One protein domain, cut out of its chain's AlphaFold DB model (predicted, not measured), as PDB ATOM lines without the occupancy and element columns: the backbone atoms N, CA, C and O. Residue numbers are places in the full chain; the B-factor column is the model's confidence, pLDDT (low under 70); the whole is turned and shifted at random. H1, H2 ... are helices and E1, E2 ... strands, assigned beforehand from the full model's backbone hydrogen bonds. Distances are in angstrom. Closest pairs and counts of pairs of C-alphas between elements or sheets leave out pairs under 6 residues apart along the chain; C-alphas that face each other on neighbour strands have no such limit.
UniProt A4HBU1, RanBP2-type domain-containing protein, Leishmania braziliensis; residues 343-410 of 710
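AT A GLANCE: This is residues 343 to 410 of the 710 residues of the protein "RanBP2-type domain-containing protein" of Leishmania braziliensis (UniProt A4HBU1). With little regular structure, the printed part has a three-strand sheet, E1 to E3, with H1 over one face, and at the far end an arm, the hairpin of E4 and E5, joined by residues 375 to 390. The 68 printed residues hold H1, E1 to E5 and H2 in that order, 26 in named elements, class mixed; both sheets, E1 - E2 - E3 and E4 - E5, are antiparallel. It is only just compact, close to loose, radius of gyration of the C-alphas 13.0 A, spanning 41 by 22 by 21 A.

HOW THE PARTS SIT: Start at H1, residues 343 to 347. E1, 354 to 356, E2, 362 to 365, and E3, 372 to 374, form a meander, each strand the antiparallel neighbour of the one before; find N 355 and O 363 at 2.8 A, N 364 and O 373 at 2.9 A. H1 is on this sheet, height over the sheet 8.6 A. E4, 391 to 393, and E5, 400 to 402, pair through N 401 and O 392, 2.8 A. H2, 405 to 409, is not on the first sheet. In H1 and H2 every O i to N i+4 pair is within hydrogen-bond range.

IN THESE COORDINATES: Find C-alpha 343 at (-49.494, 56.606, -34.550), where H1 begins; E2 runs 10.5 A; H2 ends at C-alpha 409, (-22.926, 50.507, -27.002).

THE WHOLE: The farthest C-alphas, Asn 359 and Cys 397, are 41.6 A apart. The printed part has no cut; E3 to E4 is a long link. Model pLDDT is under 70 at 343 to 347, 350 to 354, 357 to 361 and 395.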
ATOM      1  N   ALA A 343     -49.262  58.034 -34.766       61.19
ATOM      2  CA  ALA A 343     -49.494  56.606 -34.550       61.19
ATOM      3  C   ALA A 343     -49.380  55.827 -35.870       61.19
ATOM      4  O   ALA A 343     -48.494  54.997 -35.991       61.19
ATOM      5  N   VAL A 344     -50.151  56.189 -36.903       69.19
ATOM      6  CA  VAL A 344     -50.101  55.522 -38.223       69.19
ATOM      7  C   VAL A 344     -48.716  55.629 -38.883       69.19
ATOM      8  O   VAL A 344     -48.263  54.685 -39.524       69.19
ATOM      9  N   GLU A 345     -48.020  56.758 -38.714       69.56
ATOM     10  CA  GLU A 345     -46.627  56.930 -39.156       69.56
ATOM     11  C   GLU A 345     -45.694  55.923 -38.461       69.56
ATOM     12  O   GLU A 345     -44.939  55.230 -39.138       69.56
ATOM     13  N   VAL A 346     -45.804  55.765 -37.137       67.25
ATOM     14  CA  VAL A 346     -45.015  54.802 -36.350       67.25
ATOM     15  C   VAL A 346     -45.406  53.345 -36.619       67.25
ATOM     16  O   VAL A 346     -44.531  52.489 -36.734       67.25
ATOM     17  N   ASP A 347     -46.698  53.046 -36.734       69.50
ATOM     18  CA  ASP A 347     -47.195  51.684 -36.917       69.50
ATOM     19  C   ASP A 347     -46.822  51.102 -38.286       69.50
ATOM     20  O   ASP A 347     -46.681  49.883 -38.405       69.50
ATOM     21  N   SER A 348     -46.584  51.973 -39.275       74.88
ATOM     22  CA  SER A 348     -46.055  51.620 -40.597       74.88
ATOM     23  C   SER A 348     -44.542  51.355 -40.638       74.88
ATOM     24  O   SER A 348     -44.039  50.891 -41.659       74.88
ATOM     25  N   CYS A 349     -43.798  51.630 -39.559       70.38
ATOM     26  CA  CYS A 349     -42.369  51.324 -39.494       70.38
ATOM     27  C   CYS A 349     -42.110  49.882 -39.010       70.38
ATOM     28  O   CYS A 349     -42.820  49.406 -38.110       70.38
ATOM     29  N   PRO A 350     -41.059  49.208 -39.531       67.75
ATOM     30  CA  PRO A 350     -40.650  47.895 -39.046       67.75
ATOM     31  C   PRO A 350     -40.286  47.904 -37.557       67.75
ATOM     32  O   PRO A 350     -40.021  48.943 -36.942       67.75
ATOM     33  N   ILE A 351     -40.273  46.719 -36.962       62.66
ATOM     34  CA  ILE A 351     -39.960  46.533 -35.545       62.66
ATOM     35  C   ILE A 351     -38.480  46.895 -35.286       62.66
ATOM     36  O   ILE A 351     -37.625  46.745 -36.153       62.66
ATOM     37  N   GLY A 352     -38.172  47.477 -34.119       60.88
ATOM     38  CA  GLY A 352     -36.817  47.920 -33.756       60.88
ATOM     39  C   GLY A 352     -36.310  49.209 -34.431       60.88
ATOM     40  O   GLY A 352     -35.334  49.790 -33.952       60.88
ATOM     41  N   HIS A 353     -36.967  49.709 -35.487       66.88
ATOM     42  CA  HIS A 353     -36.514  50.897 -36.225       66.88
ATOM     43  C   HIS A 353     -36.407  52.166 -35.371       66.88
ATOM     44  O   HIS A 353     -37.205  52.405 -34.462       66.88
ATOM     45  N   ILE A 354     -35.471  53.042 -35.756       69.62
ATOM     46  CA  ILE A 354     -35.479  54.451 -35.352       69.62
ATOM     47  C   ILE A 354     -36.502  55.189 -36.215       69.62
ATOM     48  O   ILE A 354     -36.348  55.284 -37.430       69.62
ATOM     49  N   ILE A 355     -37.520  55.753 -35.578       74.81
ATOM     50  CA  ILE A 355     -38.606  56.467 -36.243       74.81
ATOM     51  C   ILE A 355     -38.419  57.960 -36.000       74.81
ATOM     52  O   ILE A 355     -38.569  58.440 -34.874       74.81
ATOM     53  N   VAL A 356     -38.073  58.697 -37.057       71.69
ATOM     54  CA  VAL A 356     -38.000  60.165 -37.046       71.69
ATOM     55  C   VAL A 356     -39.397  60.706 -37.342       71.69
ATOM     56  O   VAL A 356     -39.758  60.924 -38.495       71.69
ATOM     57  N   THR A 357     -40.211  60.895 -36.301       69.06
ATOM     58  CA  THR A 357     -41.567  61.446 -36.469       69.06
ATOM     59  C   THR A 357     -41.523  62.879 -37.005       69.06
ATOM     60  O   THR A 357     -40.539  63.595 -36.799       69.06
ATOM     61  N   ARG A 358     -42.612  63.360 -37.622       59.62
ATOM     62  CA  ARG A 358     -42.718  64.751 -38.137       59.62
ATOM     63  C   ARG A 358     -42.326  65.840 -37.131       59.62
ATOM     64  O   ARG A 358     -41.762  66.862 -37.518       59.62
ATOM     65  N   ASN A 359     -42.548  65.599 -35.839       58.00
ATOM     66  CA  ASN A 359     -42.173  66.509 -34.748       58.00
ATOM     67  C   ASN A 359     -40.671  66.442 -34.386       58.00
ATOM     68  O   ASN A 359     -40.262  66.979 -33.359       58.00
ATOM     69  N   ARG A 360     -39.851  65.765 -35.201       57.12
ATOM     70  CA  ARG A 360     -38.411  65.512 -35.020       57.12
ATOM     71  C   ARG A 360     -38.052  64.748 -33.738       57.12
ATOM     72  O   ARG A 360     -36.892  64.736 -33.342       57.12
ATOM     73  N   THR A 361     -39.016  64.074 -33.099       69.31
ATOM     74  CA  THR A 361     -38.717  63.170 -31.978       69.31
ATOM     75  C   THR A 361     -38.316  61.812 -32.532       69.31
ATOM     76  O   THR A 361     -39.142  61.144 -33.153       69.31
ATOM     77  N   THR A 362     -37.083  61.386 -32.279       75.38
ATOM     78  CA  THR A 362     -36.638  60.023 -32.563       75.38
ATOM     79  C   THR A 362     -37.202  59.046 -31.533       75.38
ATOM     80  O   THR A 362     -37.142  59.274 -30.320       75.38
ATOM     81  N   ARG A 363     -37.777  57.948 -32.019       88.25
ATOM     82  CA  ARG A 363     -38.412  56.902 -31.204       88.25
ATOM     83  C   ARG A 363     -37.985  55.516 -31.675       88.25
ATOM     84  O   ARG A 363     -37.472  55.402 -32.783       88.25
ATOM     85  N   TRP A 364     -38.205  54.479 -30.870       88.81
ATOM     86  CA  TRP A 364     -38.050  53.085 -31.303       88.81
ATOM     87  C   TRP A 364     -39.222  52.209 -30.863       88.81
ATOM     88  O   TRP A 364     -39.759  52.367 -29.763       88.81
ATOM     89  N   ARG A 365     -39.620  51.289 -31.745       90.44
ATOM     90  CA  ARG A 365     -40.739  50.359 -31.543       90.44
ATOM     91  C   ARG A 365     -40.228  49.059 -30.926       90.44
ATOM     92  O   ARG A 365     -39.304  48.454 -31.467       90.44
ATOM     93  N   CYS A 366     -40.791  48.637 -29.796       92.00
ATOM     94  CA  CYS A 366     -40.306  47.461 -29.073       92.00
ATOM     95  C   CYS A 366     -40.534  46.152 -29.844       92.00
ATOM     96  O   CYS A 366     -41.623  45.932 -30.369       92.00
ATOM     97  N   GLY A 367     -39.532  45.262 -29.805       87.38
ATOM     98  CA  GLY A 367     -39.568  43.910 -30.373       87.38
ATOM     99  C   GLY A 367     -40.788  43.071 -29.987       87.38
ATOM    100  O   GLY A 367     -41.325  42.355 -30.820       87.38
ATOM    101  N   VAL A 368     -41.230  43.167 -28.729       91.00
ATOM    102  CA  VAL A 368     -42.269  42.286 -28.165       91.00
ATOM    103  C   VAL A 368     -43.622  42.988 -28.100       91.00
ATOM    104  O   VAL A 368     -44.542  42.654 -28.837       91.00
ATOM    105  N   CYS A 369     -43.755  43.995 -27.237       93.44
ATOM    106  CA  CYS A 369     -45.045  44.633 -26.957       93.44
ATOM    107  C   CYS A 369     -45.406  45.767 -27.931       93.44
ATOM    108  O   CYS A 369     -46.366  46.491 -27.682       93.44
ATOM    109  N   LYS A 370     -44.622  45.972 -29.003       91.38
ATOM    110  CA  LYS A 370     -44.793  47.018 -30.039       91.38
ATOM    111  C   LYS A 370     -44.819  48.473 -29.524       91.38
ATOM    112  O   LYS A 370     -44.988  49.398 -30.314       91.38
ATOM    113  N   GLU A 371     -44.574  48.674 -28.229       93.06
ATOM    114  CA  GLU A 371     -44.539  49.959 -27.523       93.06
ATOM    115  C   GLU A 371     -43.573  50.974 -28.157       93.06
ATOM    116  O   GLU A 371     -42.493  50.608 -28.626       93.06
ATOM    117  N   ILE A 372     -43.935  52.260 -28.109       90.62
ATOM    118  CA  ILE A 372     -43.210  53.359 -28.749       90.62
ATOM    119  C   ILE A 372     -42.379  54.116 -27.703       90.62
ATOM    120  O   ILE A 372     -42.869  54.985 -26.978       90.62
ATOM    121  N   ASN A 373     -41.085  53.819 -27.659       91.69
ATOM    122  CA  ASN A 373     -40.142  54.337 -26.668       91.69
ATOM    123  C   ASN A 373     -39.377  55.559 -27.209       91.69
ATOM    124  O   ASN A 373     -39.220  55.713 -28.421       91.69
ATOM    125  N   SER A 374     -38.863  56.428 -26.331       90.44
ATOM    126  CA  SER A 374     -37.905  57.475 -26.740       90.44
ATOM    127  C   SER A 374     -36.579  56.839 -27.170       90.44
ATOM    128  O   SER A 374     -36.158  55.856 -26.563       90.44
ATOM    129  N   LEU A 375     -35.875  57.416 -28.154       84.25
ATOM    130  CA  LEU A 375     -34.531  56.954 -28.549       84.25
ATOM    131  C   LEU A 375     -33.534  56.928 -27.374       84.25
ATOM    132  O   LEU A 375     -32.603  56.128 -27.380       84.25
ATOM    133  N   GLN A 376     -33.757  57.777 -26.368       84.75
ATOM    134  CA  GLN A 376     -32.955  57.872 -25.144       84.75
ATOM    135  C   GLN A 376     -33.187  56.713 -24.158       84.75
ATOM    136  O   GLN A 376     -32.396  56.537 -23.238       84.75
ATOM    137  N   MET A 377     -34.261  55.932 -24.311       89.81
ATOM    138  CA  MET A 377     -34.534  54.788 -23.438       89.81
ATOM    139  C   MET A 377     -33.847  53.536 -23.982       89.81
ATOM    140  O   MET A 377     -34.193  53.060 -25.062       89.81
ATOM    141  N   ALA A 378     -32.898  52.986 -23.221       90.56
ATOM    142  CA  ALA A 378     -32.232  51.721 -23.542       90.56
ATOM    143  C   ALA A 378     -33.135  50.490 -23.316       90.56
ATOM    144  O   ALA A 378     -32.936  49.451 -23.946       90.56
ATOM    145  N   LEU A 379     -34.139  50.616 -22.441       95.19
ATOM    146  CA  LEU A 379     -35.126  49.587 -22.101       95.19
ATOM    147  C   LEU A 379     -36.527  50.029 -22.534       95.19
ATOM    148  O   LEU A 379     -36.834  51.224 -22.537       95.19
ATOM    149  N   CYS A 380     -37.398  49.082 -22.873       95.00
ATOM    150  CA  CYS A 380     -38.789  49.392 -23.182       95.00
ATOM    151  C   CYS A 380     -39.564  49.828 -21.926       95.00
ATOM    152  O   CYS A 380     -39.575  49.120 -20.923       95.00
ATOM    153  N   ARG A 381     -40.307  50.939 -22.010       96.06
ATOM    154  CA  ARG A 381     -41.111  51.490 -20.901       96.06
ATOM    155  C   ARG A 381     -42.292  50.618 -20.448       96.06
ATOM    156  O   ARG A 381     -42.893  50.930 -19.429       96.06
ATOM    157  N   ASN A 382     -42.647  49.594 -21.224       96.81
ATOM    158  CA  ASN A 382     -43.783  48.703 -20.969       96.81
ATOM    159  C   ASN A 382     -43.311  47.298 -20.538       96.81
ATOM    160  O   ASN A 382     -43.701  46.827 -19.478       96.81
ATOM    161  N   CYS A 383     -42.413  46.652 -21.298       96.50
ATOM    162  CA  CYS A 383     -41.955  45.282 -21.006       96.50
ATOM    163  C   CYS A 383     -40.492  45.151 -20.536       96.50
ATOM    164  O   CYS A 383     -39.969  44.041 -20.513       96.50
ATOM    165  N   ALA A 384     -39.801  46.258 -20.240       95.81
ATOM    166  CA  ALA A 384     -38.389  46.327 -19.830       95.81
ATOM    167  C   ALA A 384     -37.331  45.728 -20.791       95.81
ATOM    168  O   ALA A 384     -36.148  45.995 -20.600       95.81
ATOM    169  N   ARG A 385     -37.704  44.992 -21.852       93.62
ATOM    170  CA  ARG A 385     -36.763  44.417 -22.836       93.62
ATOM    171  C   ARG A 385     -35.857  45.492 -23.438       93.62
ATOM    172  O   ARG A 385     -36.321  46.579 -23.797       93.62
ATOM    173  N   GLU A 386     -34.578  45.159 -23.576       93.50
ATOM    174  CA  GLU A 386     -33.581  46.021 -24.204       93.50
ATOM    175  C   GLU A 386     -33.947  46.396 -25.641       93.50
ATOM    176  O   GLU A 386     -34.481  45.584 -26.399       93.50
ATOM    177  N   ARG A 387     -33.565  47.611 -26.044       89.56
ATOM    178  CA  ARG A 387     -33.719  48.110 -27.412       89.56
ATOM    179  C   ARG A 387     -33.064  47.210 -28.454       89.56
ATOM    180  O   ARG A 387     -33.650  46.998 -29.512       89.56
ATOM    181  N   PHE A 388     -31.866  46.715 -28.160       88.44
ATOM    182  CA  PHE A 388     -31.083  45.903 -29.087       88.44
ATOM    183  C   PHE A 388     -31.100  44.403 -28.783       88.44
ATOM    184  O   PHE A 388     -30.356  43.680 -29.429       88.44
ATOM    185  N   ALA A 389     -31.961  43.918 -27.874       87.88
ATOM    186  CA  ALA A 389     -32.175  42.481 -27.677       87.88
ATOM    187  C   ALA A 389     -32.913  41.871 -28.880       87.88
ATOM    188  O   ALA A 389     -34.134  41.680 -28.845       87.88
ATOM    189  N   VAL A 390     -32.163  41.579 -29.941       85.56
ATOM    190  CA  VAL A 390     -32.590  40.907 -31.174       85.56
ATOM    191  C   VAL A 390     -31.543  39.866 -31.562       85.56
ATOM    192  O   VAL A 390     -30.346  40.092 -31.392       85.56
ATOM    193  N   THR A 391     -31.987  38.726 -32.078       86.31
ATOM    194  CA  THR A 391     -31.093  37.694 -32.611       86.31
ATOM    195  C   THR A 391     -30.904  37.943 -34.102       86.31
ATOM    196  O   THR A 391     -31.889  38.107 -34.813       86.31
ATOM    197  N   VAL A 392     -29.659  37.977 -34.572       83.94
ATOM    198  CA  VAL A 392     -29.323  38.091 -35.998       83.94
ATOM    199  C   VAL A 392     -28.457  36.906 -36.415       83.94
ATOM    200  O   VAL A 392     -27.407  36.669 -35.816       83.94
ATOM    201  N   SER A 393     -28.886  36.149 -37.423       86.06
ATOM    202  CA  SER A 393     -28.058  35.106 -38.039       86.06
ATOM    203  C   SER A 393     -27.037  35.708 -39.002       86.06
ATOM    204  O   SER A 393     -27.291  36.723 -39.653       86.06
ATOM    205  N   CYS A 394     -25.875  35.067 -39.129       73.62
ATOM    206  CA  CYS A 394     -24.950  35.361 -40.221       73.62
ATOM    207  C   CYS A 394     -25.456  34.699 -41.519       73.62
ATOM    208  O   CYS A 394     -25.581  33.478 -41.532       73.62
ATOM    209  N   PRO A 395     -25.678  35.426 -42.631       65.38
ATOM    210  CA  PRO A 395     -26.250  34.842 -43.851       65.38
ATOM    211  C   PRO A 395     -25.358  33.785 -44.531       65.38
ATOM    212  O   PRO A 395     -25.822  33.085 -45.421       65.38
ATOM    213  N   THR A 396     -24.086  33.665 -44.134       71.12
ATOM    214  CA  THR A 396     -23.117  32.717 -44.715       71.12
ATOM    215  C   THR A 396     -22.999  31.404 -43.931       71.12
ATOM    216  O   THR A 396     -22.542  30.411 -44.484       71.12
ATOM    217  N   CYS A 397     -23.368  31.380 -42.646       89.38
ATOM    218  CA  CYS A 397     -23.215  30.192 -41.787       89.38
ATOM    219  C   CYS A 397     -24.373  29.959 -40.800       89.38
ATOM    220  O   CYS A 397     -24.254  29.114 -39.919       89.38
ATOM    221  N   ASP A 398     -25.442  30.751 -40.905       85.38
ATOM    222  CA  ASP A 398     -26.650  30.801 -40.064       85.38
ATOM    223  C   ASP A 398     -26.432  30.866 -38.536       85.38
ATOM    224  O   ASP A 398     -27.375  30.791 -37.759       85.38
ATOM    225  N   VAL A 399     -25.195  31.071 -38.065       87.75
ATOM    226  CA  VAL A 399     -24.900  31.151 -36.627       87.75
ATOM    227  C   VAL A 399     -25.637  32.352 -36.013       87.75
ATOM    228  O   VAL A 399     -25.308  33.498 -36.359       87.75
ATOM    229  N   PRO A 400     -26.582  32.133 -35.076       86.00
ATOM    230  CA  PRO A 400     -27.340  33.207 -34.458       86.00
ATOM    231  C   PRO A 400     -26.474  33.966 -33.453       86.00
ATOM    232  O   PRO A 400     -25.813  33.385 -32.591       86.00
ATOM    233  N   ARG A 401     -26.507  35.298 -33.522       87.31
ATOM    234  CA  ARG A 401     -25.874  36.191 -32.547       87.31
ATOM    235  C   ARG A 401     -26.929  37.062 -31.889       87.31
ATOM    236  O   ARG A 401     -27.615  37.832 -32.555       87.31
ATOM    237  N   VAL A 402     -27.040  36.962 -30.567       87.12
ATOM    238  CA  VAL A 402     -27.871  37.875 -29.776       87.12
ATOM    239  C   VAL A 402     -27.146  39.213 -29.676       87.12
ATOM    240  O   VAL A 402     -26.098  39.319 -29.039       87.12
ATOM    241  N   LEU A 403     -27.699  40.240 -30.316       85.06
ATOM    242  CA  LEU A 403     -27.331  41.618 -30.025       85.06
ATOM    243  C   LEU A 403     -27.918  42.013 -28.664       85.06
ATOM    244  O   LEU A 403     -28.941  41.490 -28.219       85.06
ATOM    245  N   SER A 404     -27.254  42.946 -27.993       89.69
ATOM    246  CA  SER A 404     -27.699  43.542 -26.734       89.69
ATOM    247  C   SER A 404     -27.266  45.001 -26.685       89.69
ATOM    248  O   SER A 404     -26.405  45.430 -27.463       89.69
ATOM    249  N   ASN A 405     -27.817  45.782 -25.758       86.12
ATOM    250  CA  ASN A 405     -27.351  47.145 -25.524       86.12
ATOM    251  C   ASN A 405     -25.855  47.157 -25.164       86.12
ATOM    252  O   ASN A 405     -25.124  48.019 -25.643       86.12
ATOM    253  N   ALA A 406     -25.379  46.187 -24.374       82.75
ATOM    254  CA  ALA A 406     -23.968  46.085 -24.005       82.75
ATOM    255  C   ALA A 406     -23.060  45.845 -25.227       82.75
ATOM    256  O   ALA A 406     -22.021  46.491 -25.343       82.75
ATOM    257  N   VAL A 407     -23.473  44.986 -26.169       78.31
ATOM    258  CA  VAL A 407     -22.734  44.738 -27.421       78.31
ATOM    259  C   VAL A 407     -22.755  45.969 -28.335       78.31
ATOM    260  O   VAL A 407     -21.716  46.353 -28.865       78.31
ATOM    261  N   VAL A 408     -23.911  46.621 -28.502       76.94
ATOM    262  CA  VAL A 408     -24.074  47.742 -29.451       76.94
ATOM    263  C   VAL A 408     -23.485  49.061 -28.931       76.94
ATOM    264  O   VAL A 408     -22.994  49.861 -29.726       76.94
ATOM    265  N   PHE A 409     -23.496  49.301 -27.617       77.69
ATOM    266  CA  PHE A 409     -22.926  50.507 -27.002       77.69
ATOM    267  C   PHE A 409     -21.506  50.312 -26.435       77.69
ATOM    268  O   PHE A 409     -20.960  51.248 -25.855       77.69
ATOM    269  N   GLY A 410     -20.903  49.124 -26.575       71.31
ATOM    270  CA  GLY A 410     -19.567  48.826 -26.033       71.31
ATOM    271  C   GLY A 410     -19.508  48.752 -24.500       71.31
ATOM    272  O   GLY A 410     -18.442  48.915 -23.917       71.31
TER     273      GLY A 410